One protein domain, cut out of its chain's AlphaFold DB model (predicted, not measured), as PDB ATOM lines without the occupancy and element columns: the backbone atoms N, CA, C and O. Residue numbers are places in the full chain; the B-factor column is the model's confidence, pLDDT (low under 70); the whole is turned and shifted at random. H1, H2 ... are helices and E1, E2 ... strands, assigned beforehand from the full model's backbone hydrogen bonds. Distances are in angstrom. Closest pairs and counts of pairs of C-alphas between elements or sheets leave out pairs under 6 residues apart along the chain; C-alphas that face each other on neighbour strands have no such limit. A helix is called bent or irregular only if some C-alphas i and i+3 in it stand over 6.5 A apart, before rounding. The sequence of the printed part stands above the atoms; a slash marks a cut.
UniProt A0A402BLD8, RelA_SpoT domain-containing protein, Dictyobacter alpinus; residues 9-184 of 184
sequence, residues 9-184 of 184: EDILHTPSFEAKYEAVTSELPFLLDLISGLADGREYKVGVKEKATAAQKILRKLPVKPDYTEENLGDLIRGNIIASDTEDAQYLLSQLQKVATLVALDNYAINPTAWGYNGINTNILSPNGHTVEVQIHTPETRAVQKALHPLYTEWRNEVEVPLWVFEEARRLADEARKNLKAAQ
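AT A GLANCE: This is residues 9 to 184 of the 184 residues of the protein "RelA_SpoT domain-containing protein" of Dictyobacter alpinus (UniProt A0A402BLD8). A twisted five-stranded sheet has H3 and H5 covering one face, and a helical arm past each end of its strands makes the whole an arch: H1, H2 and H4 at one end, the long helical hairpin H6 and H7 at the other. Beyond the opposite face, a gap separates H4 from H6. The printed part has 176 residues, with seven named helices and five named strands in the order H1 H2 H3 E1 H4 E2 H5 E3 E4 E5 H6 H7, of mixed class. The mixed sheet runs E1 E2 E5 E4 E3, with E2 and E5 parallel and the other neighbours antiparallel. The whole is compact, with a radius of gyration of the C-alphas of 17.1 A, and spans 50 by 41 by 24 A.

IN THESE COORDINATES: The strands are E1, residues 44 to 48, E2, 77 to 82, E5, 131 to 137 and 19.8 A long, E4, 120 to 125, and E3, 102 to 107. The helices are H3, 28 to 39, H5, 86 to 99 and 20.4 A, H2, 15 to 25, H1, 9 to 12, H4, 51 to 61, H6, 139 to 155 and 24.6 A, and H7, 163 to 182 and 29.1 A. C-alpha 9 is at (123.427, 158.743, 80.233), C-alpha 131 at (102.360, 154.215, 69.773) and C-alpha 182 at (92.751, 131.752, 99.446).

HOW THE PARTS SIT: The sheet is twisted, with C-alphas up to 4.4 A off its best plane. Within hydrogen-bond range are N 45 and O 80 across the neighbours E1 and E2 at 2.8 A, N 79 and O 133 across E2 and E5 at 2.8 A, N 122 and O 134 across E4 and E5 at 2.8 A, and N 121 and O 106 across E4 and E3 at 3.0 A. E3, E4 and E5 form a meander, each strand the antiparallel neighbour of the one before. E2, H5 and E3 form a split strand-helix-strand unit, two strands running the same way with E5 and E4 between them, and its crossover is right-handed. H3 and H5 lie on the same face, making two layers, sheet and helices, at heights over the sheet of 8.6 A and 8.9 A. They touch at a steep tilt of 49 degrees, closest at the C-alphas of Leu 38 and Leu 92, 6.9 A. H2 only grazes the sheet with residues 21 to 25, and H6 with 139 to 145. H1 touches H4, closest at the C-alphas of Ile 11 and Ala 55, 5.8 A. H6 and H7, a helical hairpin, touch at a shallow tilt of 26 degrees, opposite ways, closest at the C-alphas of Val 144 and Ala 173, 5.0 A. H6 is irregular, with C-alphas 147 and 150 7.2 A apart, and has a kink of 45 degrees near residue 148. Every O i to N i+4 pair is within hydrogen-bond range in H2, H3, H4, H5 and H7, and 11 of 13 are in H6; H1 is too short for one.

THE WHOLE: The C-alphas of Pro 15 and Ala 182, the two farthest apart, are 50.5 A apart. The printed part has no cut. The links H4 to E2 and E3 to E4 are long, and residues 158 to 164 stand free. Mean pLDDT of the printed part is 92.2; residues 109 to 112 and residue 116 are under 70.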
ATOM      1  N   GLU A   9     123.237 157.293  80.250       96.69
ATOM      2  CA  GLU A   9     123.427 158.743  80.233       96.69
ATOM      3  C   GLU A   9     123.607 159.300  78.817       96.69
ATOM      4  O   GLU A   9     123.058 160.353  78.494       96.69
ATOM      5  N   ASP A  10     124.305 158.562  77.947       96.62
ATOM      6  CA  ASP A  10     124.488 158.956  76.546       96.62
ATOM      7  C   ASP A  10     123.152 158.979  75.785       96.62
ATOM      8  O   ASP A  10     122.900 159.875  74.975       96.62
ATOM      9  N   ILE A  11     122.262 158.013  76.049       96.69
ATOM     10  CA  ILE A  11     120.915 158.007  75.456       96.69
ATOM     11  C   ILE A  11     120.062 159.129  76.040       96.69
ATOM     12  O   ILE A  11     119.370 159.812  75.287       96.69
ATOM     13  N   LEU A  12     120.107 159.330  77.362       96.75
ATOM     14  CA  LEU A  12     119.303 160.350  78.039       96.75
ATOM     15  C   LEU A  12     119.548 161.756  77.483       96.75
ATOM     16  O   LEU A  12     118.594 162.524  77.420       96.75
ATOM     17  N   HIS A  13     120.776 162.047  77.045       95.25
ATOM     18  CA  HIS A  13     121.182 163.320  76.446       95.25
ATOM     19  C   HIS A  13     121.097 163.364  74.915       95.25
ATOM     20  O   HIS A  13     121.524 164.338  74.293       95.25
ATOM     21  N   THR A  14     120.585 162.314  74.269       96.62
ATOM     22  CA  THR A  14     120.389 162.336  72.819       96.62
ATOM     23  C   THR A  14     119.162 163.196  72.487       96.62
ATOM     24  O   THR A  14     118.059 162.835  72.900       96.62
ATOM     25  N   PRO A  15     119.283 164.276  71.683       96.81
ATOM     26  CA  PRO A  15     118.166 165.195  71.442       96.81
ATOM     27  C   PRO A  15     116.913 164.531  70.859       96.81
ATOM     28  O   PRO A  15     115.796 164.912  71.196       96.81
ATOM     29  N   SER A  16     117.078 163.521  69.999       96.25
ATOM     30  CA  SER A  16     115.944 162.800  69.413       96.25
ATOM     31  C   SER A  16     115.212 161.928  70.438       96.25
ATOM     32  O   SER A  16     113.983 161.891  70.434       96.25
ATOM     33  N   PHE A  17     115.936 161.306  71.376       97.62
ATOM     34  CA  PHE A  17     115.339 160.592  72.504       97.62
ATOM     35  C   PHE A  17     114.539 161.530  73.405       97.62
ATOM     36  O   PHE A  17     113.406 161.210  73.757       97.62
ATOM     37  N   GLU A  18     115.109 162.682  73.769       97.31
ATOM     38  CA  GLU A  18     114.427 163.666  74.613       97.31
ATOM     39  C   GLU A  18     113.153 164.179  73.951       97.31
ATOM     40  O   GLU A  18     112.080 164.085  74.548       97.31
ATOM     41  N   ALA A  19     113.252 164.601  72.687       97.25
ATOM     42  CA  ALA A  19     112.111 165.073  71.914       97.25
ATOM     43  C   ALA A  19     111.013 164.005  71.812       97.25
ATOM     44  O   ALA A  19     109.841 164.300  72.042       97.25
ATOM     45  N   LYS A  20     111.375 162.746  71.520       97.00
ATOM     46  CA  LYS A  20     110.413 161.639  71.459       97.00
ATOM     47  C   LYS A  20     109.755 161.387  72.811       97.00
ATOM     48  O   LYS A  20     108.538 161.218  72.882       97.00
ATOM     49  N   TYR A  21     110.549 161.336  73.877       97.94
ATOM     50  CA  TYR A  21     110.058 161.067  75.221       97.94
ATOM     51  C   TYR A  21     109.080 162.154  75.674       97.94
ATOM     52  O   TYR A  21     107.978 161.836  76.117       97.94
ATOM     53  N   GLU A  22     109.432 163.427  75.512       97.62
ATOM     54  CA  GLU A  22     108.554 164.554  75.840       97.62
ATOM     55  C   GLU A  22     107.276 164.538  74.998       97.62
ATOM     56  O   GLU A  22     106.180 164.625  75.550       97.62
ATOM     57  N   ALA A  23     107.396 164.332  73.682       97.44
ATOM     58  CA  ALA A  23     106.247 164.305  72.785       97.44
ATOM     59  C   ALA A  23     105.238 163.216  73.179       97.44
ATOM     60  O   ALA A  23     104.059 163.515  73.354       97.44
ATOM     61  N   VAL A  24     105.689 161.976  73.401       97.62
ATOM     62  CA  VAL A  24     104.793 160.866  73.773       97.62
ATOM     63  C   VAL A  24     104.248 161.033  75.192       97.62
ATOM     64  O   VAL A  24     103.075 160.768  75.443       97.62
ATOM     65  N   THR A  25     105.068 161.478  76.147       97.62
ATOM     66  CA  THR A  25     104.611 161.634  77.540       97.62
ATOM     67  C   THR A  25     103.647 162.798  77.732       97.62
ATOM     68  O   THR A  25     102.788 162.722  78.611       97.62
ATOM     69  N   SER A  26     103.698 163.814  76.868       97.50
ATOM     70  CA  SER A  26     102.703 164.893  76.837       97.50
ATOM     71  C   SER A  26     101.287 164.406  76.493       97.50
ATOM     72  O   SER A  26     100.309 165.070  76.832       97.50
ATOM     73  N   GLU A  27     101.155 163.212  75.901       97.31
ATOM     74  CA  GLU A  27      99.872 162.588  75.552       97.31
ATOM     75  C   GLU A  27      99.272 161.736  76.677       97.31
ATOM     76  O   GLU A  27      98.232 161.096  76.496       97.31
ATOM     77  N   LEU A  28      99.883 161.739  77.867       97.69
ATOM     78  CA  LEU A  28      99.335 161.067  79.044       97.69
ATOM     79  C   LEU A  28      97.861 161.434  79.327       97.69
ATOM     80  O   LEU A  28      97.105 160.516  79.652       97.69
ATOM     81  N   PRO A  29      97.403 162.700  79.177       98.00
ATOM     82  CA  PRO A  29      95.998 163.051  79.383       98.00
ATOM     83  C   PRO A  29      95.041 162.361  78.404       98.00
ATOM     84  O   PRO A  29      93.967 161.940  78.819       98.00
ATOM     85  N   PHE A  30      95.439 162.187  77.135       96.62
ATOM     86  CA  PHE A  30      94.647 161.435  76.156       96.62
ATOM     87  C   PHE A  30      94.470 159.984  76.610       96.62
ATOM     88  O   PHE A  30      93.357 159.462  76.633       96.62
ATOM     89  N   LEU A  31      95.569 159.339  77.010       97.50
ATOM     90  CA  LEU A  31      95.510 157.954  77.461       97.50
ATOM     91  C   LEU A  31      94.707 157.820  78.761       97.50
ATOM     92  O   LEU A  31      93.994 156.838  78.936       97.50
ATOM     93  N   LEU A  32      94.801 158.798  79.665       98.00
ATOM     94  CA  LEU A  32      94.000 158.835  80.886       98.00
ATOM     95  C   LEU A  32      92.501 158.904  80.581       98.00
ATOM     96  O   LEU A  32      91.750 158.103  81.133       98.00
ATOM     97  N   ASP A  33      92.085 159.807  79.694       97.38
ATOM     98  CA  ASP A  33      90.683 159.958  79.297       97.38
ATOM     99  C   ASP A  33      90.142 158.658  78.684       97.38
ATOM    100  O   ASP A  33      89.188 158.075  79.206       97.38
ATOM    101  N   LEU A  34      90.854 158.114  77.689       97.31
ATOM    102  CA  LEU A  34      90.513 156.850  77.036       97.31
ATOM    103  C   LEU A  34      90.366 155.693  78.036       97.31
ATOM    104  O   LEU A  34      89.381 154.956  78.001       97.31
ATOM    105  N   ILE A  35      91.350 155.512  78.920       97.88
ATOM    106  CA  ILE A  35      91.364 154.395  79.871       97.88
ATOM    107  C   ILE A  35      90.291 154.566  80.939       97.88
ATOM    108  O   ILE A  35      89.646 153.584  81.291       97.88
ATOM    109  N   SER A  36      90.073 155.784  81.436       96.81
ATOM    110  CA  SER A  36      89.038 156.042  82.438       96.81
ATOM    111  C   SER A  36      87.630 155.800  81.883       96.81
ATOM    112  O   SER A  36      86.809 155.191  82.567       96.81
ATOM    113  N   GLY A  37      87.382 156.182  80.624       96.38
ATOM    114  CA  GLY A  37      86.128 155.903  79.927       96.38
ATOM    115  C   GLY A  37      85.926 154.415  79.637       96.38
ATOM    116  O   GLY A  37      84.829 153.900  79.827       96.38
ATOM    117  N   LEU A  38      86.982 153.701  79.229       95.88
ATOM    118  CA  LEU A  38      86.916 152.255  78.980       95.88
ATOM    119  C   LEU A  38      86.755 151.431  80.258       95.88
ATOM    120  O   LEU A  38      86.086 150.401  80.228       95.88
ATOM    121  N   ALA A  39      87.390 151.839  81.360       95.50
ATOM    122  CA  ALA A  39      87.374 151.078  82.604       95.50
ATOM    123  C   ALA A  39      85.959 150.950  83.184       95.50
ATOM    124  O   ALA A  39      85.651 149.923  83.789       95.50
ATOM    125  N   ASP A  40      85.102 151.958  82.985       92.38
ATOM    126  CA  ASP A  40      83.679 151.917  83.354       92.38
ATOM    127  C   ASP A  40      83.467 151.404  84.795       92.38
ATOM    128  O   ASP A  40      82.861 150.364  85.049       92.38
ATOM    129  N   GLY A  41      84.107 152.083  85.754       91.12
ATOM    130  CA  GLY A  41      84.055 151.743  87.181       91.12
ATOM    131  C   GLY A  41      85.047 150.671  87.656       91.12
ATOM    132  O   GLY A  41      85.145 150.440  88.861       91.12
ATOM    133  N   ARG A  42      85.815 150.043  86.757       95.69
ATOM    134  CA  ARG A  42      86.885 149.089  87.107       95.69
ATOM    135  C   ARG A  42      88.143 149.788  87.612       95.69
ATOM    136  O   ARG A  42      88.382 150.962  87.330       95.69
ATOM    137  N   GLU A  43      88.994 149.041  88.317       97.12
ATOM    138  CA  GLU A  43      90.329 149.522  88.677       97.12
ATOM    139  C   GLU A  43      91.159 149.740  87.406       97.12
ATOM    140  O   GLU A  43      91.255 148.867  86.539       97.12
ATOM    141  N   TYR A  44      91.799 150.901  87.308       97.75
ATOM    142  CA  TYR A  44      92.724 151.202  86.229       97.75
ATOM    143  C   TYR A  44      93.925 151.995  86.732       97.75
ATOM    144  O   TYR A  44      93.892 152.660  87.768       97.75
ATOM    145  N   LYS A  45      95.012 151.939  85.963       97.25
ATOM    146  CA  LYS A  45      96.205 152.749  86.192       97.25
ATOM    147  C   LYS A  45      96.811 153.183  84.874       97.25
ATOM    148  O   LYS A  45      97.180 152.341  84.054       97.25
ATOM    149  N   VAL A  46      97.019 154.483  84.737       97.56
ATOM    150  CA  VAL A  46      97.818 155.068  83.661       97.56
ATOM    151  C   VAL A  46      99.146 155.547  84.239       97.56
ATOM    152  O   VAL A  46      99.214 155.974  85.391       97.56
ATOM    153  N   GLY A  47     100.227 155.405  83.481       97.19
ATOM    154  CA  GLY A  47     101.545 155.815  83.944       97.19
ATOM    155  C   GLY A  47     102.540 156.040  82.822       97.19
ATOM    156  O   GLY A  47     102.382 155.541  81.707       97.19
ATOM    157  N   VAL A  48     103.583 156.779  83.174       97.75
ATOM    158  CA  VAL A  48     104.749 157.046  82.340       97.75
ATOM    159  C   VAL A  48     105.861 156.081  82.739       97.75
ATOM    160  O   VAL A  48     106.065 155.801  83.920       97.75
ATOM    161  N   LYS A  49     106.572 155.545  81.754       96.25
ATOM    162  CA  LYS A  49     107.796 154.784  81.980       96.25
ATOM    163  C   LYS A  49     108.925 155.741  82.322       96.25
ATOM    164  O   LYS A  49     109.211 156.626  81.533       96.25
ATOM    165  N   GLU A  50     109.631 155.475  83.414       97.12
ATOM    166  CA  GLU A  50     110.815 156.245  83.800       97.12
ATOM    167  C   GLU A  50     111.826 156.403  82.654       97.12
ATOM    168  O   GLU A  50     112.197 155.418  82.000       97.12
ATOM    169  N   LYS A  51     112.330 157.630  82.460       96.62
ATOM    170  CA  LYS A  51     113.238 158.004  81.358       96.62
ATOM    171  C   LYS A  51     114.467 157.084  81.293       96.62
ATOM    172  O   LYS A  51     114.778 156.533  80.238       96.62
ATOM    173  N   ALA A  52     115.087 156.794  82.440       97.19
ATOM    174  CA  ALA A  52     116.217 155.862  82.535       97.19
ATOM    175  C   ALA A  52     115.849 154.418  82.138       97.19
ATOM    176  O   ALA A  52     116.634 153.732  81.489       97.19
ATOM    177  N   THR A  53     114.634 153.959  82.459       96.25
ATOM    178  CA  THR A  53     114.156 152.619  82.071       96.25
ATOM    179  C   THR A  53     113.867 152.540  80.569       96.25
ATOM    180  O   THR A  53     114.077 151.495  79.945       96.25
ATOM    181  N   ALA A  54     113.392 153.633  79.963       97.06
ATOM    182  CA  ALA A  54     113.225 153.739  78.516       97.06
ATOM    183  C   ALA A  54     114.581 153.679  77.788       97.06
ATOM    184  O   ALA A  54     114.746 152.865  76.879       97.06
ATOM    185  N   ALA A  55     115.573 154.443  78.257       97.25
ATOM    186  CA  ALA A  55     116.943 154.391  77.745       97.25
ATOM    187  C   ALA A  55     117.570 152.994  77.913       97.25
ATOM    188  O   ALA A  55     118.084 152.410  76.958       97.25
ATOM    189  N   GLN A  56     117.428 152.382  79.093       95.94
ATOM    190  CA  GLN A  56     117.895 151.017  79.344       95.94
ATOM    191  C   GLN A  56     117.234 149.996  78.402       95.94
ATOM    192  O   GLN A  56     117.877 149.033  77.983       95.94
ATOM    193  N   LYS A  57     115.953 150.182  78.044       95.06
ATOM    194  CA  LYS A  57     115.261 149.314  77.080       95.06
ATOM    195  C   LYS A  57     115.891 149.395  75.689       95.06
ATOM    196  O   LYS A  57     116.004 148.343  75.064       95.06
ATOM    197  N   ILE A  58     116.308 150.580  75.235       96.06
ATOM    198  CA  ILE A  58     117.033 150.743  73.966       96.06
ATOM    199  C   ILE A  58     118.350 149.963  74.026       96.06
ATOM    200  O   ILE A  58     118.536 149.046  73.230       96.06
ATOM    201  N   LEU A  59     119.207 150.229  75.023       95.31
ATOM    202  CA  LEU A  59     120.505 149.544  75.161       95.31
ATOM    203  C   LEU A  59     120.365 148.027  75.220       95.31
ATOM    204  O   LEU A  59     121.091 147.307  74.543       95.31
ATOM    205  N   ARG A  60     119.381 147.533  75.978       93.00
ATOM    206  CA  ARG A  60     119.090 146.098  76.078       93.00
ATOM    207  C   ARG A  60     118.731 145.480  74.724       93.00
ATOM    208  O   ARG A  60     118.956 144.291  74.526       93.00
ATOM    209  N   LYS A  61     118.111 146.238  73.818       93.12
ATOM    210  CA  LYS A  61     117.646 145.737  72.520       93.12
ATOM    211  C   LYS A  61     118.703 145.821  71.423       93.12
ATOM    212  O   LYS A  61     118.651 144.986  70.528       93.12
ATOM    213  N   LEU A  62     119.674 146.729  71.516       93.25
ATOM    214  CA  LEU A  62     120.707 146.914  70.486       93.25
ATOM    215  C   LEU A  62     121.504 145.645  70.123       93.25
ATOM    216  O   LEU A  62     121.701 145.426  68.930       93.25
ATOM    217  N   PRO A  63     121.912 144.763  71.063       90.31
ATOM    218  CA  PRO A  63     122.660 143.551  70.712       90.31
ATOM    219  C   PRO A  63     121.895 142.577  69.807       90.31
ATOM    220  O   PRO A  63     122.506 141.877  69.007       90.31
ATOM    221  N   VAL A  64     120.564 142.533  69.930       88.94
ATOM    222  CA  VAL A  64     119.691 141.624  69.160       88.94
ATOM    223  C   VAL A  64     118.971 142.324  68.009       88.94
ATOM    224  O   VAL A  64     118.513 141.673  67.075       88.94
ATOM    225  N   LYS A  65     118.851 143.651  68.077       90.56
ATOM    226  CA  LYS A  65     118.226 144.504  67.071       90.56
ATOM    227  C   LYS A  65     119.048 145.800  66.937       90.56
ATOM    228  O   LYS A  65     118.740 146.783  67.612       90.56
ATOM    229  N   PRO A  66     120.111 145.807  66.110       91.81
ATOM    230  CA  PRO A  66     121.042 146.937  66.010       91.81
ATOM    231  C   PRO A  66     120.427 148.247  65.496       91.81
ATOM    232  O   PRO A  66     120.979 149.316  65.736       91.81
ATOM    233  N   ASP A  67     119.287 148.177  64.811       93.38
ATOM    234  CA  ASP A  67     118.499 149.319  64.335       93.38
ATOM    235  C   ASP A  67     117.461 149.807  65.364       93.38
ATOM    236  O   ASP A  67     116.610 150.628  65.032       93.38
ATOM    237  N   TYR A  68     117.489 149.305  66.608       94.62
ATOM    238  CA  TYR A  68     116.537 149.710  67.643       94.62
ATOM    239  C   TYR A  68     116.776 151.157  68.096       94.62
ATOM    240  O   TYR A  68     117.850 151.493  68.597       94.62
ATOM    241  N   THR A  69     115.749 151.999  68.000       95.31
ATOM    242  CA  THR A  69     115.788 153.415  68.395       95.31
ATOM    243  C   THR A  69     114.626 153.800  69.317       95.31
ATOM    244  O   THR A  69     113.790 152.974  69.696       95.31
ATOM    245  N   GLU A  70     114.567 155.078  69.693       95.31
ATOM    246  CA  GLU A  70     113.461 155.704  70.417       95.31
ATOM    247  C   GLU A  70     112.119 155.545  69.692       95.31
ATOM    248  O   GLU A  70     111.086 155.397  70.343       95.31
ATOM    249  N   GLU A  71     112.129 155.456  68.359       94.44
ATOM    250  CA  GLU A  71     110.920 155.244  67.554       94.44
ATOM    251  C   GLU A  71     110.300 153.859  67.770       94.44
ATOM    252  O   GLU A  71     109.115 153.653  67.517       94.44
ATOM    253  N   ASN A  72     111.066 152.897  68.290       94.25
ATOM    254  CA  ASN A  72     110.554 151.570  68.624       94.25
ATOM    255  C   ASN A  72     109.959 151.485  70.042       94.25
ATOM    256  O   ASN A  72     109.477 150.422  70.446       94.25
ATOM    257  N   LEU A  73     110.007 152.557  70.837       94.38
ATOM    258  CA  LEU A  73     109.451 152.575  72.191       94.38
ATOM    259  C   LEU A  73     107.929 152.782  72.169       94.38
ATOM    260  O   LEU A  73     107.436 153.896  72.292       94.38
ATOM    261  N   GLY A  74     107.179 151.683  72.077       93.31
ATOM    262  CA  GLY A  74     105.708 151.706  72.098       93.31
ATOM    263  C   GLY A  74     105.049 151.716  73.487       93.31
ATOM    264  O   GLY A  74     103.834 151.604  73.571       93.31
ATOM    265  N   ASP A  75     105.829 151.772  74.570       94.75
ATOM    266  CA  ASP A  75     105.351 151.656  75.960       94.75
ATOM    267  C   ASP A  75     105.872 152.786  76.868       94.75
ATOM    268  O   ASP A  75     106.076 152.579  78.068       94.75
ATOM    269  N   LEU A  76     106.138 153.968  76.296       97.38
ATOM    270  CA  LEU A  76     106.546 155.159  77.057       97.38
ATOM    271  C   LEU A  76     105.433 155.662  77.976       97.38
ATOM    272  O   LEU A  76     105.698 155.981  79.131       97.38
ATOM    273  N   ILE A  77     104.193 155.668  77.490       97.88
ATOM    274  CA  ILE A  77     103.002 155.779  78.329       97.88
ATOM    275  C   ILE A  77     102.173 154.507  78.196       97.88
ATOM    276  O   ILE A  77     102.127 153.883  77.131       97.88
ATOM    277  N   ARG A  78     101.563 154.095  79.309       97.25
ATOM    278  CA  ARG A  78     100.838 152.827  79.399       97.25
ATOM    279  C   ARG A  78      99.599 152.921  80.276       97.25
ATOM    280  O   ARG A  78      99.658 153.451  81.385       97.25
ATOM    281  N   GLY A  79      98.507 152.342  79.795       97.31
ATOM    282  CA  GLY A  79      97.264 152.128  80.524       97.31
ATOM    283  C   GLY A  79      97.132 150.672  80.957       97.31
ATOM    284  O   GLY A  79      97.560 149.762  80.252       97.31
ATOM    285  N   ASN A  80      96.555 150.441  82.129       96.62
ATOM    286  CA  ASN A  80      96.212 149.113  82.627       96.62
ATOM    287  C   ASN A  80      94.772 149.166  83.126       96.62
ATOM    288  O   ASN A  80      94.453 150.086  83.875       96.62
ATOM    289  N   ILE A  81      93.952 148.186  82.762       97.44
ATOM    290  CA  ILE A  81      92.597 147.998  83.294       97.44
ATOM    291  C   ILE A  81      92.527 146.607  83.926       97.44
ATOM    292  O   ILE A  81      93.037 145.644  83.345       97.44
ATOM    293  N   ILE A  82      91.933 146.510  85.116       96.56
ATOM    294  CA  ILE A  82      91.661 145.243  85.799       96.56
ATOM    295  C   ILE A  82      90.201 144.849  85.538       96.56
ATOM    296  O   ILE A  82      89.280 145.376  86.156       96.56
ATOM    297  N   ALA A  83      90.005 143.936  84.591       95.81
ATOM    298  CA  ALA A  83      88.746 143.258  84.309       95.81
ATOM    299  C   ALA A  83      88.374 142.286  85.437       95.81
ATOM    300  O   ALA A  83      89.262 141.767  86.114       95.81
ATOM    301  N   SER A  84      87.091 141.976  85.617       94.00
ATOM    302  CA  SER A  84      86.660 140.983  86.616       94.00
ATOM    303  C   SER A  84      87.164 139.576  86.289       94.00
ATOM    304  O   SER A  84      87.637 138.847  87.162       94.00
ATOM    305  N   ASP A  85      87.084 139.208  85.016       91.56
ATOM    306  CA  ASP A  85      87.352 137.873  84.501       91.56
ATOM    307  C   ASP A  85      87.737 137.933  83.010       91.56
ATOM    308  O   ASP A  85      87.991 138.995  82.438       91.56
ATOM    309  N   THR A  86      87.851 136.762  82.382       89.69
ATOM    310  CA  THR A  86      88.289 136.658  80.985       89.69
ATOM    311  C   THR A  86      87.238 137.173  80.000       89.69
ATOM    312  O   THR A  86      87.615 137.742  78.979       89.69
ATOM    313  N   GLU A  87      85.945 136.995  80.279       91.94
ATOM    314  CA  GLU A  87      84.871 137.479  79.405       91.94
ATOM    315  C   GLU A  87      84.843 139.009  79.413       91.94
ATOM    316  O   GLU A  87      84.858 139.638  78.354       91.94
ATOM    317  N   ASP A  88      84.941 139.601  80.602       94.38
ATOM    318  CA  ASP A  88      85.049 141.045  80.778       94.38
ATOM    319  C   ASP A  88      86.314 141.619  80.111       94.38
ATOM    320  O   ASP A  88      86.271 142.651  79.437       94.38
ATOM    321  N   ALA A  89      87.444 140.909  80.191       93.88
ATOM    322  CA  ALA A  89      88.667 141.309  79.498       93.88
ATOM    323  C   ALA A  89      88.498 141.328  77.964       93.88
ATOM    324  O   ALA A  89      88.976 142.257  77.303       93.88
ATOM    325  N   GLN A  90      87.804 140.338  77.383       93.00
ATOM    326  CA  GLN A  90      87.493 140.330  75.946       93.00
ATOM    327  C   GLN A  90      86.484 141.424  75.578       93.00
ATOM    328  O   GLN A  90      86.619 142.057  74.528       93.00
ATOM    329  N   TYR A  91      85.505 141.694  76.445       94.94
ATOM    330  CA  TYR A  91      84.580 142.806  76.261       94.94
ATOM    331  C   TYR A  91      85.333 144.140  76.191       94.94
ATOM    332  O   TYR A  91      85.167 144.870  75.211       94.94
ATOM    333  N   LEU A  92      86.221 144.427  77.148       96.06
ATOM    334  CA  LEU A  92      87.049 145.637  77.156       96.06
ATOM    335  C   LEU A  92      87.933 145.745  75.909       96.06
ATOM    336  O   LEU A  92      88.018 146.822  75.318       96.06
ATOM    337  N   LEU A  93      88.535 144.638  75.458       95.31
ATOM    338  CA  LEU A  93      89.291 144.609  74.202       95.31
ATOM    339  C   LEU A  93      88.401 144.997  73.010       95.31
ATOM    340  O   LEU A  93      88.805 145.814  72.182       95.31
ATOM    341  N   SER A  94      87.179 144.463  72.939       95.38
ATOM    342  CA  SER A  94      86.231 144.800  71.871       95.38
ATOM    343  C   SER A  94      85.800 146.269  71.904       95.38
ATOM    344  O   SER A  94      85.593 146.868  70.851       95.38
ATOM    345  N   GLN A  95      85.681 146.877  73.093       97.00
ATOM    346  CA  GLN A  95      85.379 148.304  73.218       97.00
ATOM    347  C   GLN A  95      86.573 149.153  72.788       97.00
ATOM    348  O   GLN A  95      86.398 150.079  72.002       97.00
ATOM    349  N   LEU A  96      87.789 148.790  73.211       96.44
ATOM    350  CA  LEU A  96      89.018 149.461  72.790       96.44
ATOM    351  C   LEU A  96      89.162 149.462  71.260       96.44
ATOM    352  O   LEU A  96      89.449 150.501  70.674       96.44
ATOM    353  N   GLN A  97      88.886 148.332  70.602       95.31
ATOM    354  CA  GLN A  97      88.939 148.205  69.140       95.31
ATOM    355  C   GLN A  97      87.946 149.105  68.391       95.31
ATOM    356  O   GLN A  97      88.166 149.405  67.220       95.31
ATOM    357  N   LYS A  98      86.855 149.537  69.034       96.06
ATOM    358  CA  LYS A  98      85.883 150.462  68.425       96.06
ATOM    359  C   LYS A  98      86.345 151.914  68.469       96.06
ATOM    360  O   LYS A  98      85.918 152.701  67.633       96.06
ATOM    361  N   VAL A  99      87.161 152.271  69.461       94.12
ATOM    362  CA  VAL A  99      87.519 153.669  69.757       94.12
ATOM    363  C   VAL A  99      88.985 153.994  69.475       94.12
ATOM    364  O   VAL A  99      89.346 155.166  69.435       94.12
ATOM    365  N   ALA A 100      89.832 152.986  69.263       94.44
ATOM    366  CA  ALA A 100      91.258 153.152  69.024       94.44
ATOM    367  C   ALA A 100      91.747 152.291  67.853       94.44
ATOM    368  O   ALA A 100      91.271 151.183  67.613       94.44
ATOM    369  N   THR A 101      92.761 152.792  67.145       94.62
ATOM    370  CA  THR A 101      93.447 152.028  66.096       94.62
ATOM    371  C   THR A 101      94.529 151.161  66.726       94.62
ATOM    372  O   THR A 101      95.503 151.691  67.261       94.62
ATOM    373  N   LEU A 102      94.374 149.837  66.656       93.56
ATOM    374  CA  LEU A 102      95.374 148.885  67.142       93.56
ATOM    375  C   LEU A 102      96.506 148.731  66.120       93.56
ATOM    376  O   LEU A 102      96.262 148.472  64.944       93.56
ATOM    377  N   VAL A 103      97.746 148.825  66.596       91.81
ATOM    378  CA  VAL A 103      98.968 148.541  65.823       91.81
ATOM    379  C   VAL A 103      99.609 147.210  66.199       91.81
ATOM    380  O   VAL A 103     100.304 146.619  65.379       91.81
ATOM    381  N   ALA A 104      99.356 146.710  67.410       89.69
ATOM    382  CA  ALA A 104      99.726 145.356  67.811       89.69
ATOM    383  C   ALA A 104      98.734 144.802  68.841       89.69
ATOM    384  O   ALA A 104      98.176 145.551  69.647       89.69
ATOM    385  N   LEU A 105      98.542 143.483  68.816       88.50
ATOM    386  CA  LEU A 105      97.708 142.744  69.757       88.50
ATOM    387  C   LEU A 105      98.397 141.431  70.116       88.50
ATOM    388  O   LEU A 105      98.460 140.516  69.297       88.50
ATOM    389  N   ASP A 106      98.813 141.329  71.370       82.69
ATOM    390  CA  ASP A 106      99.241 140.084  71.981       82.69
ATOM    391  C   ASP A 106      98.157 139.609  72.956       82.69
ATOM    392  O   ASP A 106      98.074 140.046  74.110       82.69
ATOM    393  N   ASN A 107      97.291 138.715  72.482       80.06
ATOM    394  CA  ASN A 107      96.221 138.137  73.291       80.06
ATOM    395  C   ASN A 107      96.687 136.827  73.945       80.06
ATOM    396  O   ASN A 107      96.369 135.728  73.478       80.06
ATOM    397  N   TYR A 108      97.447 136.941  75.038       76.06
ATOM    398  CA  TYR A 108      97.931 135.762  75.759       76.06
ATOM    399  C   TYR A 108      96.830 135.058  76.569       76.06
ATOM    400  O   TYR A 108      97.057 133.958  77.064       76.06
ATOM    401  N   ALA A 109      95.627 135.635  76.679       59.97
ATOM    402  CA  ALA A 109      94.479 134.944  77.271       59.97
ATOM    403  C   ALA A 109      94.048 133.731  76.429       59.97
ATOM    404  O   ALA A 109      93.611 132.724  76.978       59.97
ATOM    405  N   ILE A 110      94.215 133.816  75.103       61.88
ATOM    406  CA  ILE A 110      93.947 132.714  74.166       61.88
ATOM    407  C   ILE A 110      95.196 131.844  73.985       61.88
ATOM    408  O   ILE A 110      95.095 130.620  73.951       61.88
ATOM    409  N   ASN A 111      96.374 132.472  73.907       63.28
ATOM    410  CA  ASN A 111      97.653 131.794  73.705       63.28
ATOM    411  C   ASN A 111      98.628 132.128  74.845       63.28
ATOM    412  O   ASN A 111      99.460 133.021  74.672       63.28
ATOM    413  N   PRO A 112      98.546 131.456  76.008       66.31
ATOM    414  CA  PRO A 112      99.448 131.727  77.121       66.31
ATOM    415  C   PRO A 112     100.912 131.612  76.700       66.31
ATOM    416  O   PRO A 112     101.282 130.745  75.906       66.31
ATOM    417  N   THR A 113     101.767 132.474  77.248       72.88
ATOM    418  CA  THR A 113     103.206 132.366  76.985       72.88
ATOM    419  C   THR A 113     103.753 131.056  77.551       72.88
ATOM    420  O   THR A 113     103.196 130.493  78.495       72.88
ATOM    421  N   ALA A 114     104.913 130.610  77.060       71.94
ATOM    422  CA  ALA A 114     105.646 129.492  77.666       71.94
ATOM    423  C   ALA A 114     105.962 129.714  79.165       71.94
ATOM    424  O   ALA A 114     106.204 128.759  79.898       71.94
ATOM    425  N   TRP A 115     105.913 130.969  79.628       76.06
ATOM    426  CA  TRP A 115     106.088 131.381  81.023       76.06
ATOM    427  C   TRP A 115     104.798 131.287  81.857       76.06
ATOM    428  O   TRP A 115     104.839 131.489  83.064       76.06
ATOM    429  N   GLY A 116     103.646 131.009  81.235       69.38
ATOM    430  CA  GLY A 116     102.343 130.902  81.898       69.38
ATOM    431  C   GLY A 116     101.573 132.221  82.048       69.38
ATOM    432  O   GLY A 116     100.538 132.237  82.714       69.38
ATOM    433  N   TYR A 117     102.052 133.314  81.438       74.75
ATOM    434  CA  TYR A 117     101.362 134.612  81.415       74.75
ATOM    435  C   TYR A 117     100.238 134.625  80.375       74.75
ATOM    436  O   TYR A 117     100.456 134.214  79.237       74.75
ATOM    437  N   ASN A 118      99.070 135.142  80.762       76.69
ATOM    438  CA  ASN A 118      97.835 135.093  79.979       76.69
ATOM    439  C   ASN A 118      97.057 136.429  79.922       76.69
ATOM    440  O   ASN A 118      95.840 136.428  79.767       76.69
ATOM    441  N   GLY A 119      97.733 137.576  80.065       82.31
ATOM    442  CA  GLY A 119      97.100 138.898  79.919       82.31
ATOM    443  C   GLY A 119      96.918 139.338  78.459       82.31
ATOM    444  O   GLY A 119      97.494 138.748  77.544       82.31
ATOM    445  N   ILE A 120      96.156 140.410  78.235       91.06
ATOM    446  CA  ILE A 120      96.014 141.041  76.914       91.06
ATOM    447  C   ILE A 120      96.896 142.287  76.887       91.06
ATOM    448  O   ILE A 120      96.676 143.216  77.663       91.06
ATOM    449  N   ASN A 121      97.873 142.326  75.982       93.19
ATOM    450  CA  ASN A 121      98.680 143.518  75.740       93.19
ATOM    451  C   ASN A 121      98.371 144.054  74.344       93.19
ATOM    452  O   ASN A 121      98.373 143.308  73.366       93.19
ATOM    453  N   THR A 122      98.125 145.352  74.250       94.81
ATOM    454  CA  THR A 122      97.859 146.022  72.980       94.81
ATOM    455  C   THR A 122      98.717 147.263  72.848       94.81
ATOM    456  O   THR A 122      99.047 147.924  73.837       94.81
ATOM    457  N   ASN A 123      99.035 147.596  71.608       96.06
ATOM    458  CA  ASN A 123      99.576 148.889  71.249       96.06
ATOM    459  C   ASN A 123      98.555 149.592  70.362       96.06
ATOM    460  O   ASN A 123      98.052 148.996  69.405       96.06
ATOM    461  N   ILE A 124      98.262 150.850  70.673       96.81
ATOM    462  CA  ILE A 124      97.342 151.694  69.909       96.81
ATOM    463  C   ILE A 124      98.058 152.946  69.408       96.81
ATOM    464  O   ILE A 124      99.081 153.346  69.971       96.81
ATOM    465  N   LEU A 125      97.508 153.571  68.369       96.19
ATOM    466  CA  LEU A 125      97.931 154.900  67.938       96.19
ATOM    467  C   LEU A 125      97.208 155.981  68.737       96.19
ATOM    468  O   LEU A 125      95.981 155.975  68.845       96.19
ATOM    469  N   SER A 126      97.982 156.921  69.265       94.38
ATOM    470  CA  SER A 126      97.477 158.182  69.786       94.38
ATOM    471  C   SER A 126      97.034 159.109  68.640       94.38
ATOM    472  O   SER A 126      97.403 158.880  67.482       94.38
ATOM    473  N   PRO A 127      96.286 160.192  68.926       92.75
ATOM    474  CA  PRO A 127      95.882 161.165  67.912       92.75
ATOM    475  C   PRO A 127      97.059 161.813  67.175       92.75
ATOM    476  O   PRO A 127      96.918 162.186  66.014       92.75
ATOM    477  N   ASN A 128      98.229 161.910  67.819       93.81
ATOM    478  CA  ASN A 128      99.448 162.441  67.206       93.81
ATOM    479  C   ASN A 128     100.286 161.368  66.487       93.81
ATOM    480  O   ASN A 128     101.400 161.642  66.049       93.81
ATOM    481  N   GLY A 129      99.766 160.143  66.352       93.69
ATOM    482  CA  GLY A 129     100.420 159.050  65.630       93.69
ATOM    483  C   GLY A 129     101.502 158.321  66.427       93.69
ATOM    484  O   GLY A 129     102.236 157.511  65.859       93.69
ATOM    485  N   HIS A 130     101.616 158.564  67.733       95.31
ATOM    486  CA  HIS A 130     102.537 157.819  68.580       95.31
ATOM    487  C   HIS A 130     101.932 156.498  69.036       95.31
ATOM    488  O   HIS A 130     100.729 156.363  69.234       95.31
ATOM    489  N   THR A 131     102.788 155.500  69.227       95.88
ATOM    490  CA  THR A 131     102.360 154.215  69.773       95.88
ATOM    491  C   THR A 131     102.344 154.265  71.298       95.88
ATOM    492  O   THR A 131     103.350 154.620  71.912       95.88
ATOM    493  N   VAL A 132     101.229 153.854  71.901       96.50
ATOM    494  CA  VAL A 132     101.051 153.767  73.360       96.50
ATOM    495  C   VAL A 132     100.508 152.395  73.755       96.50
ATOM    496  O   VAL A 132      99.844 151.734  72.956       96.50
ATOM    497  N   GLU A 133     100.799 151.941  74.974       97.62
ATOM    498  CA  GLU A 133     100.436 150.592  75.429       97.62
ATOM    499  C   GLU A 133      99.126 150.602  76.236       97.62
ATOM    500  O   GLU A 133      98.962 151.399  77.161       97.62
ATOM    501  N   VAL A 134      98.219 149.666  75.952       97.31
ATOM    502  CA  VAL A 134      97.058 149.365  76.800       97.31
ATOM    503  C   VAL A 134      97.078 147.888  77.166       97.31
ATOM    504  O   VAL A 134      97.082 147.020  76.292       97.31
ATOM    505  N   GLN A 135      97.093 147.601  78.466       96.19
ATOM    506  CA  GLN A 135      97.055 146.249  79.011       96.19
ATOM    507  C   GLN A 135      95.725 145.995  79.722       96.19
ATOM    508  O   GLN A 135      95.282 146.810  80.531       96.19
ATOM    509  N   ILE A 136      95.122 144.841  79.470       95.94
ATOM    510  CA  ILE A 136      93.915 144.390  80.163       95.94
ATOM    511  C   ILE A 136      94.273 143.109  80.911       95.94
ATOM    512  O   ILE A 136      94.767 142.140  80.326       95.94
ATOM    513  N   HIS A 137      94.058 143.135  82.222       94.38
ATOM    514  CA  HIS A 137      94.360 142.040  83.138       94.38
ATOM    515  C   HIS A 137      93.115 141.633  83.902       94.38
ATOM    516  O   HIS A 137      92.250 142.462  84.132       94.38
ATOM    517  N   THR A 138      93.069 140.399  84.383       93.62
ATOM    518  CA  THR A 138      92.205 140.026  85.510       93.62
ATOM    519  C   THR A 138      93.026 140.072  86.806       93.62
ATOM    520  O   THR A 138      94.264 140.119  86.739       93.62
ATOM    521  N   PRO A 139      92.410 140.013  88.003       93.88
ATOM    522  CA  PRO A 139      93.154 139.848  89.250       93.88
ATOM    523  C   PRO A 139      94.122 138.659  89.200       93.88
ATOM    524  O   PRO A 139      95.261 138.759  89.659       93.88
ATOM    525  N   GLU A 140      93.702 137.558  88.567       91.75
ATOM    526  CA  GLU A 140      94.533 136.372  88.369       91.75
ATOM    527  C   GLU A 140      95.738 136.663  87.469       91.75
ATOM    528  O   GLU A 140      96.878 136.427  87.879       91.75
ATOM    529  N   THR A 141      95.523 137.210  86.266       91.06
ATOM    530  CA  THR A 141      96.632 137.458  85.326       91.06
ATOM    531  C   THR A 141      97.613 138.480  85.893       91.06
ATOM    532  O   THR A 141      98.823 138.364  85.690       91.06
ATOM    533  N   ARG A 142      97.112 139.456  86.662       92.75
ATOM    534  CA  ARG A 142      97.930 140.455  87.352       92.75
ATOM    535  C   ARG A 142      98.781 139.834  88.457       92.75
ATOM    536  O   ARG A 142      99.960 140.179  88.576       92.75
ATOM    537  N   ALA A 143      98.217 138.920  89.246       92.56
ATOM    538  CA  ALA A 143      98.949 138.193  90.279       92.56
ATOM    539  C   ALA A 143     100.063 137.332  89.667       92.56
ATOM    540  O   ALA A 143     101.215 137.410  90.102       92.56
ATOM    541  N   VAL A 144      99.747 136.591  88.600       91.75
ATOM    542  CA  VAL A 144     100.720 135.785  87.849       91.75
ATOM    543  C   VAL A 144     101.816 136.674  87.251       91.75
ATOM    544  O   VAL A 144     102.995 136.402  87.455       91.75
ATOM    545  N   GLN A 145     101.467 137.785  86.593       91.00
ATOM    546  CA  GLN A 145     102.444 138.740  86.053       91.00
ATOM    547  C   GLN A 145     103.429 139.214  87.127       91.00
ATOM    548  O   GLN A 145     104.633 139.249  86.882       91.00
ATOM    549  N   LYS A 146     102.924 139.574  88.314       92.38
ATOM    550  CA  LYS A 146     103.745 140.057  89.430       92.38
ATOM    551  C   LYS A 146     104.696 138.977  89.950       92.38
ATOM    552  O   LYS A 146     105.853 139.288  90.212       92.38
ATOM    553  N   ALA A 147     104.225 137.735  90.069       92.94
ATOM    554  CA  ALA A 147     105.039 136.607  90.519       92.94
ATOM    555  C   ALA A 147     106.140 136.243  89.508       92.94
ATOM    556  O   ALA A 147     107.270 135.963  89.896       92.94
ATOM    557  N   LEU A 148     105.830 136.300  88.210       91.62
ATOM    558  CA  LEU A 148     106.756 135.927  87.139       91.62
ATOM    559  C   LEU A 148     107.774 137.014  86.785       91.62
ATOM    560  O   LEU A 148     108.818 136.707  86.212       91.62
ATOM    561  N   HIS A 149     107.477 138.287  87.071       90.69
ATOM    562  CA  HIS A 149     108.272 139.414  86.579       90.69
ATOM    563  C   HIS A 149     109.776 139.343  86.908       90.69
ATOM    564  O   HIS A 149     110.568 139.662  86.012       90.69
ATOM    565  N   PRO A 150     110.202 138.928  88.122       93.81
ATOM    566  CA  PRO A 150     111.622 138.792  88.444       93.81
ATOM    567  C   PRO A 150     112.312 137.728  87.583       93.81
ATOM    568  O   PRO A 150     113.271 138.052  86.884       93.81
ATOM    569  N   LEU A 151     111.761 136.508  87.547       93.25
ATOM    570  CA  LEU A 151     112.310 135.385  86.781       93.25
ATOM    571  C   LEU A 151     112.351 135.700  85.279       93.25
ATOM    572  O   LEU A 151     113.363 135.508  84.617       93.25
ATOM    573  N   TYR A 152     111.279 136.278  84.734       90.75
ATOM    574  CA  TYR A 152     111.272 136.726  83.342       90.75
ATOM    575  C   TYR A 152     112.362 137.774  83.071       90.75
ATOM    576  O   TYR A 152     113.022 137.733  82.039       90.75
ATOM    577  N   THR A 153     112.562 138.738  83.972       91.00
ATOM    578  CA  THR A 153     113.549 139.810  83.765       91.00
ATOM    579  C   THR A 153     114.980 139.289  83.751       91.00
ATOM    580  O   THR A 153     115.778 139.805  82.967       91.00
ATOM    581  N   GLU A 154     115.267 138.279  84.571       92.31
ATOM    582  CA  GLU A 154     116.554 137.586  84.629       92.31
ATOM    583  C   GLU A 154     116.850 136.837  83.323       92.31
ATOM    584  O   GLU A 154     117.904 137.034  82.731       92.31
ATOM    585  N   TRP A 155     115.884 136.071  82.811       91.69
ATOM    586  CA  TRP A 155     116.138 135.103  81.736       91.69
ATOM    587  C   TRP A 155     115.761 135.568  80.320       91.69
ATOM    588  O   TRP A 155     116.181 134.962  79.340       91.69
ATOM    589  N   ARG A 156     114.987 136.651  80.152       86.25
ATOM    590  CA  ARG A 156     114.438 137.076  78.836       86.25
ATOM    591  C   ARG A 156     115.457 137.451  77.752       86.25
ATOM    592  O   ARG A 156     115.041 137.705  76.624       86.25
ATOM    593  N   ASN A 157     116.730 137.617  78.101       83.56
ATOM    594  CA  ASN A 157     117.781 137.971  77.143       83.56
ATOM    595  C   ASN A 157     118.746 136.807  76.875       83.56
ATOM    596  O   ASN A 157     119.641 136.964  76.048       83.56
ATOM    597  N   GLU A 158     118.582 135.679  77.566       86.31
ATOM    598  CA  GLU A 158     119.435 134.514  77.370       86.31
ATOM    599  C   GLU A 158     119.128 133.851  76.026       86.31
ATOM    600  O   GLU A 158     117.969 133.730  75.621       86.31
ATOM    601  N   VAL A 159     120.183 133.427  75.325       82.81
ATOM    602  CA  VAL A 159     120.063 132.721  74.037       82.81
ATOM    603  C   VAL A 159     119.402 131.359  74.235       82.81
ATOM    604  O   VAL A 159     118.602 130.924  73.408       82.81
ATOM    605  N   GLU A 160     119.714 130.708  75.352       88.25
ATOM    606  CA  GLU A 160     119.151 129.429  75.748       88.25
ATOM    607  C   GLU A 160     118.623 129.538  77.176       88.25
ATOM    608  O   GLU A 160     119.366 129.821  78.115       88.25
ATOM    609  N   VAL A 161     117.317 129.326  77.334       89.06
ATOM    610  CA  VAL A 161     116.655 129.321  78.640       89.06
ATOM    611  C   VAL A 161     116.486 127.864  79.080       89.06
ATOM    612  O   VAL A 161     115.791 127.109  78.392       89.06
ATOM    613  N   PRO A 162     117.083 127.441  80.208       93.25
ATOM    614  CA  PRO A 162     116.954 126.073  80.694       93.25
ATOM    615  C   PRO A 162     115.497 125.675  80.962       93.25
ATOM    616  O   PRO A 162     114.705 126.472  81.464       93.25
ATOM    617  N   LEU A 163     115.152 124.405  80.721       90.88
ATOM    618  CA  LEU A 163     113.788 123.889  80.929       90.88
ATOM    619  C   LEU A 163     113.250 124.121  82.351       90.88
ATOM    620  O   LEU A 163     112.070 124.438  82.512       90.88
ATOM    621  N   TRP A 164     114.118 124.031  83.365       93.38
ATOM    622  CA  TRP A 164     113.736 124.244  84.763       93.38
ATOM    623  C   TRP A 164     113.200 125.659  85.016       93.38
ATOM    624  O   TRP A 164     112.360 125.844  85.890       93.38
ATOM    625  N   VAL A 165     113.608 126.660  84.225       92.75
ATOM    626  CA  VAL A 165     113.097 128.035  84.340       92.75
ATOM    627  C   VAL A 165     111.612 128.078  83.981       92.75
ATOM    628  O   VAL A 165     110.823 128.739  84.652       92.75
ATOM    629  N   PHE A 166     111.194 127.330  82.957       90.94
ATOM    630  CA  PHE A 166     109.784 127.229  82.574       90.94
ATOM    631  C   PHE A 166     108.970 126.372  83.552       90.94
ATOM    632  O   PHE A 166     107.766 126.571  83.710       90.94
ATOM    633  N   GLU A 167     109.594 125.394  84.206       91.31
ATOM    634  CA  GLU A 167     108.977 124.648  85.311       91.31
ATOM    635  C   GLU A 167     108.753 125.550  86.526       91.31
ATOM    636  O   GLU A 167     107.650 125.577  87.072       91.31
ATOM    637  N   GLU A 168     109.748 126.360  86.881       93.31
ATOM    638  CA  GLU A 168     109.653 127.322  87.976       93.31
ATOM    639  C   GLU A 168     108.633 128.424  87.672       93.31
ATOM    640  O   GLU A 168     107.809 128.754  88.522       93.31
ATOM    641  N   ALA A 169     108.596 128.934  86.438       91.81
ATOM    642  CA  ALA A 169     107.569 129.874  85.998       91.81
ATOM    643  C   ALA A 169     106.156 129.284  86.175       91.81
ATOM    644  O   ALA A 169     105.277 129.918  86.759       91.81
ATOM    645  N   ARG A 170     105.939 128.031  85.755       89.94
ATOM    646  CA  ARG A 170     104.657 127.337  85.971       89.94
ATOM    647  C   ARG A 170     104.325 127.201  87.457       89.94
ATOM    648  O   ARG A 170     103.203 127.513  87.852       89.94
ATOM    649  N   ARG A 171     105.302 126.819  88.285       92.25
ATOM    650  CA  ARG A 171     105.137 126.705  89.741       92.25
ATOM    651  C   ARG A 171     104.717 128.037  90.372       92.25
ATOM    652  O   ARG A 171     103.750 128.063  91.131       92.25
ATOM    653  N   LEU A 172     105.396 129.132  90.027       93.50
ATOM    654  CA  LEU A 172     105.094 130.483  90.512       93.50
ATOM    655  C   LEU A 172     103.712 130.965  90.060       93.50
ATOM    656  O   LEU A 172     102.984 131.573  90.845       93.50
ATOM    657  N   ALA A 173     103.329 130.681  88.813       90.44
ATOM    658  CA  ALA A 173     102.004 131.017  88.304       90.44
ATOM    659  C   ALA A 173     100.902 130.271  89.078       90.44
ATOM    660  O   ALA A 173      99.921 130.883  89.505       90.44
ATOM    661  N   ASP A 174     101.075 128.972  89.318       90.31
ATOM    662  CA  ASP A 174     100.110 128.169  90.074       90.31
ATOM    663  C   ASP A 174     100.034 128.575  91.547       90.31
ATOM    664  O   ASP A 174      98.948 128.601  92.130       90.31
ATOM    665  N   GLU A 175     101.165 128.932  92.153       93.38
ATOM    666  CA  GLU A 175     101.216 129.474  93.511       93.38
ATOM    667  C   GLU A 175     100.473 130.813  93.606       93.38
ATOM    668  O   GLU A 175      99.636 130.990  94.492       93.38
ATOM    669  N   ALA A 176     100.680 131.722  92.648       92.19
ATOM    670  CA  ALA A 176      99.966 132.995  92.590       92.19
ATOM    671  C   ALA A 176      98.443 132.800  92.480       92.19
ATOM    672  O   ALA A 176      97.683 133.452  93.199       92.19
ATOM    673  N   ARG A 177      97.993 131.856  91.641       90.00
ATOM    674  CA  ARG A 177      96.569 131.495  91.506       90.00
ATOM    675  C   ARG A 177      95.986 130.940  92.804       90.00
ATOM    676  O   ARG A 177      94.875 131.305  93.182       90.00
ATOM    677  N   LYS A 178      96.719 130.054  93.486       91.19
ATOM    678  CA  LYS A 178      96.293 129.473  94.769       91.19
ATOM    679  C   LYS A 178      96.169 130.541  95.852       91.19
ATOM    680  O   LYS A 178      95.150 130.586  96.534       91.19
ATOM    681  N   ASN A 179      97.165 131.420  95.964       91.69
ATOM    682  CA  ASN A 179      97.176 132.492  96.957       91.69
ATOM    683  C   ASN A 179      96.030 133.486  96.740       91.69
ATOM    684  O   ASN A 179      95.418 133.922  97.710       91.69
ATOM    685  N   LEU A 180      95.697 133.798  95.483       89.94
ATOM    686  CA  LEU A 180      94.552 134.651  95.166       89.94
ATOM    687  C   LEU A 180      93.227 134.017  95.612       89.94
ATOM    688  O   LEU A 180      92.433 134.683  96.263       89.94
ATOM    689  N   LYS A 181      93.013 132.727  95.316       86.62
ATOM    690  CA  LYS A 181      91.799 132.002  95.735       86.62
ATOM    691  C   LYS A 181      91.656 131.895  97.252       86.62
ATOM    692  O   LYS A 181      90.542 131.861  97.744       86.62
ATOM    693  N   ALA A 182      92.766 131.810  97.984       83.56
ATOM    694  CA  ALA A 182      92.751 131.752  99.446       83.56
ATOM    695  C   ALA A 182      92.469 133.115 100.109       83.56
ATOM    696  O   ALA A 182      92.171 133.157 101.300       83.56
ATOM    697  N   ALA A 183      92.602 134.216  99.363       76.06
ATOM    698  CA  ALA A 183      92.371 135.580  99.838       76.06
ATOM    699  C   ALA A 183      90.960 136.117  99.516       76.06
ATOM    700  O   ALA A 183      90.660 137.256  99.878       76.06
ATOM    701  N   GLN A 184      90.135 135.327  98.822       70.62
ATOM    702  CA  GLN A 184      88.743 135.614  98.451       70.62
ATOM    703  C   GLN A 184      87.783 134.841  99.355       70.62
ATOM    704  O   GLN A 184      86.732 135.422  99.700       70.62
TER     705      GLN A 184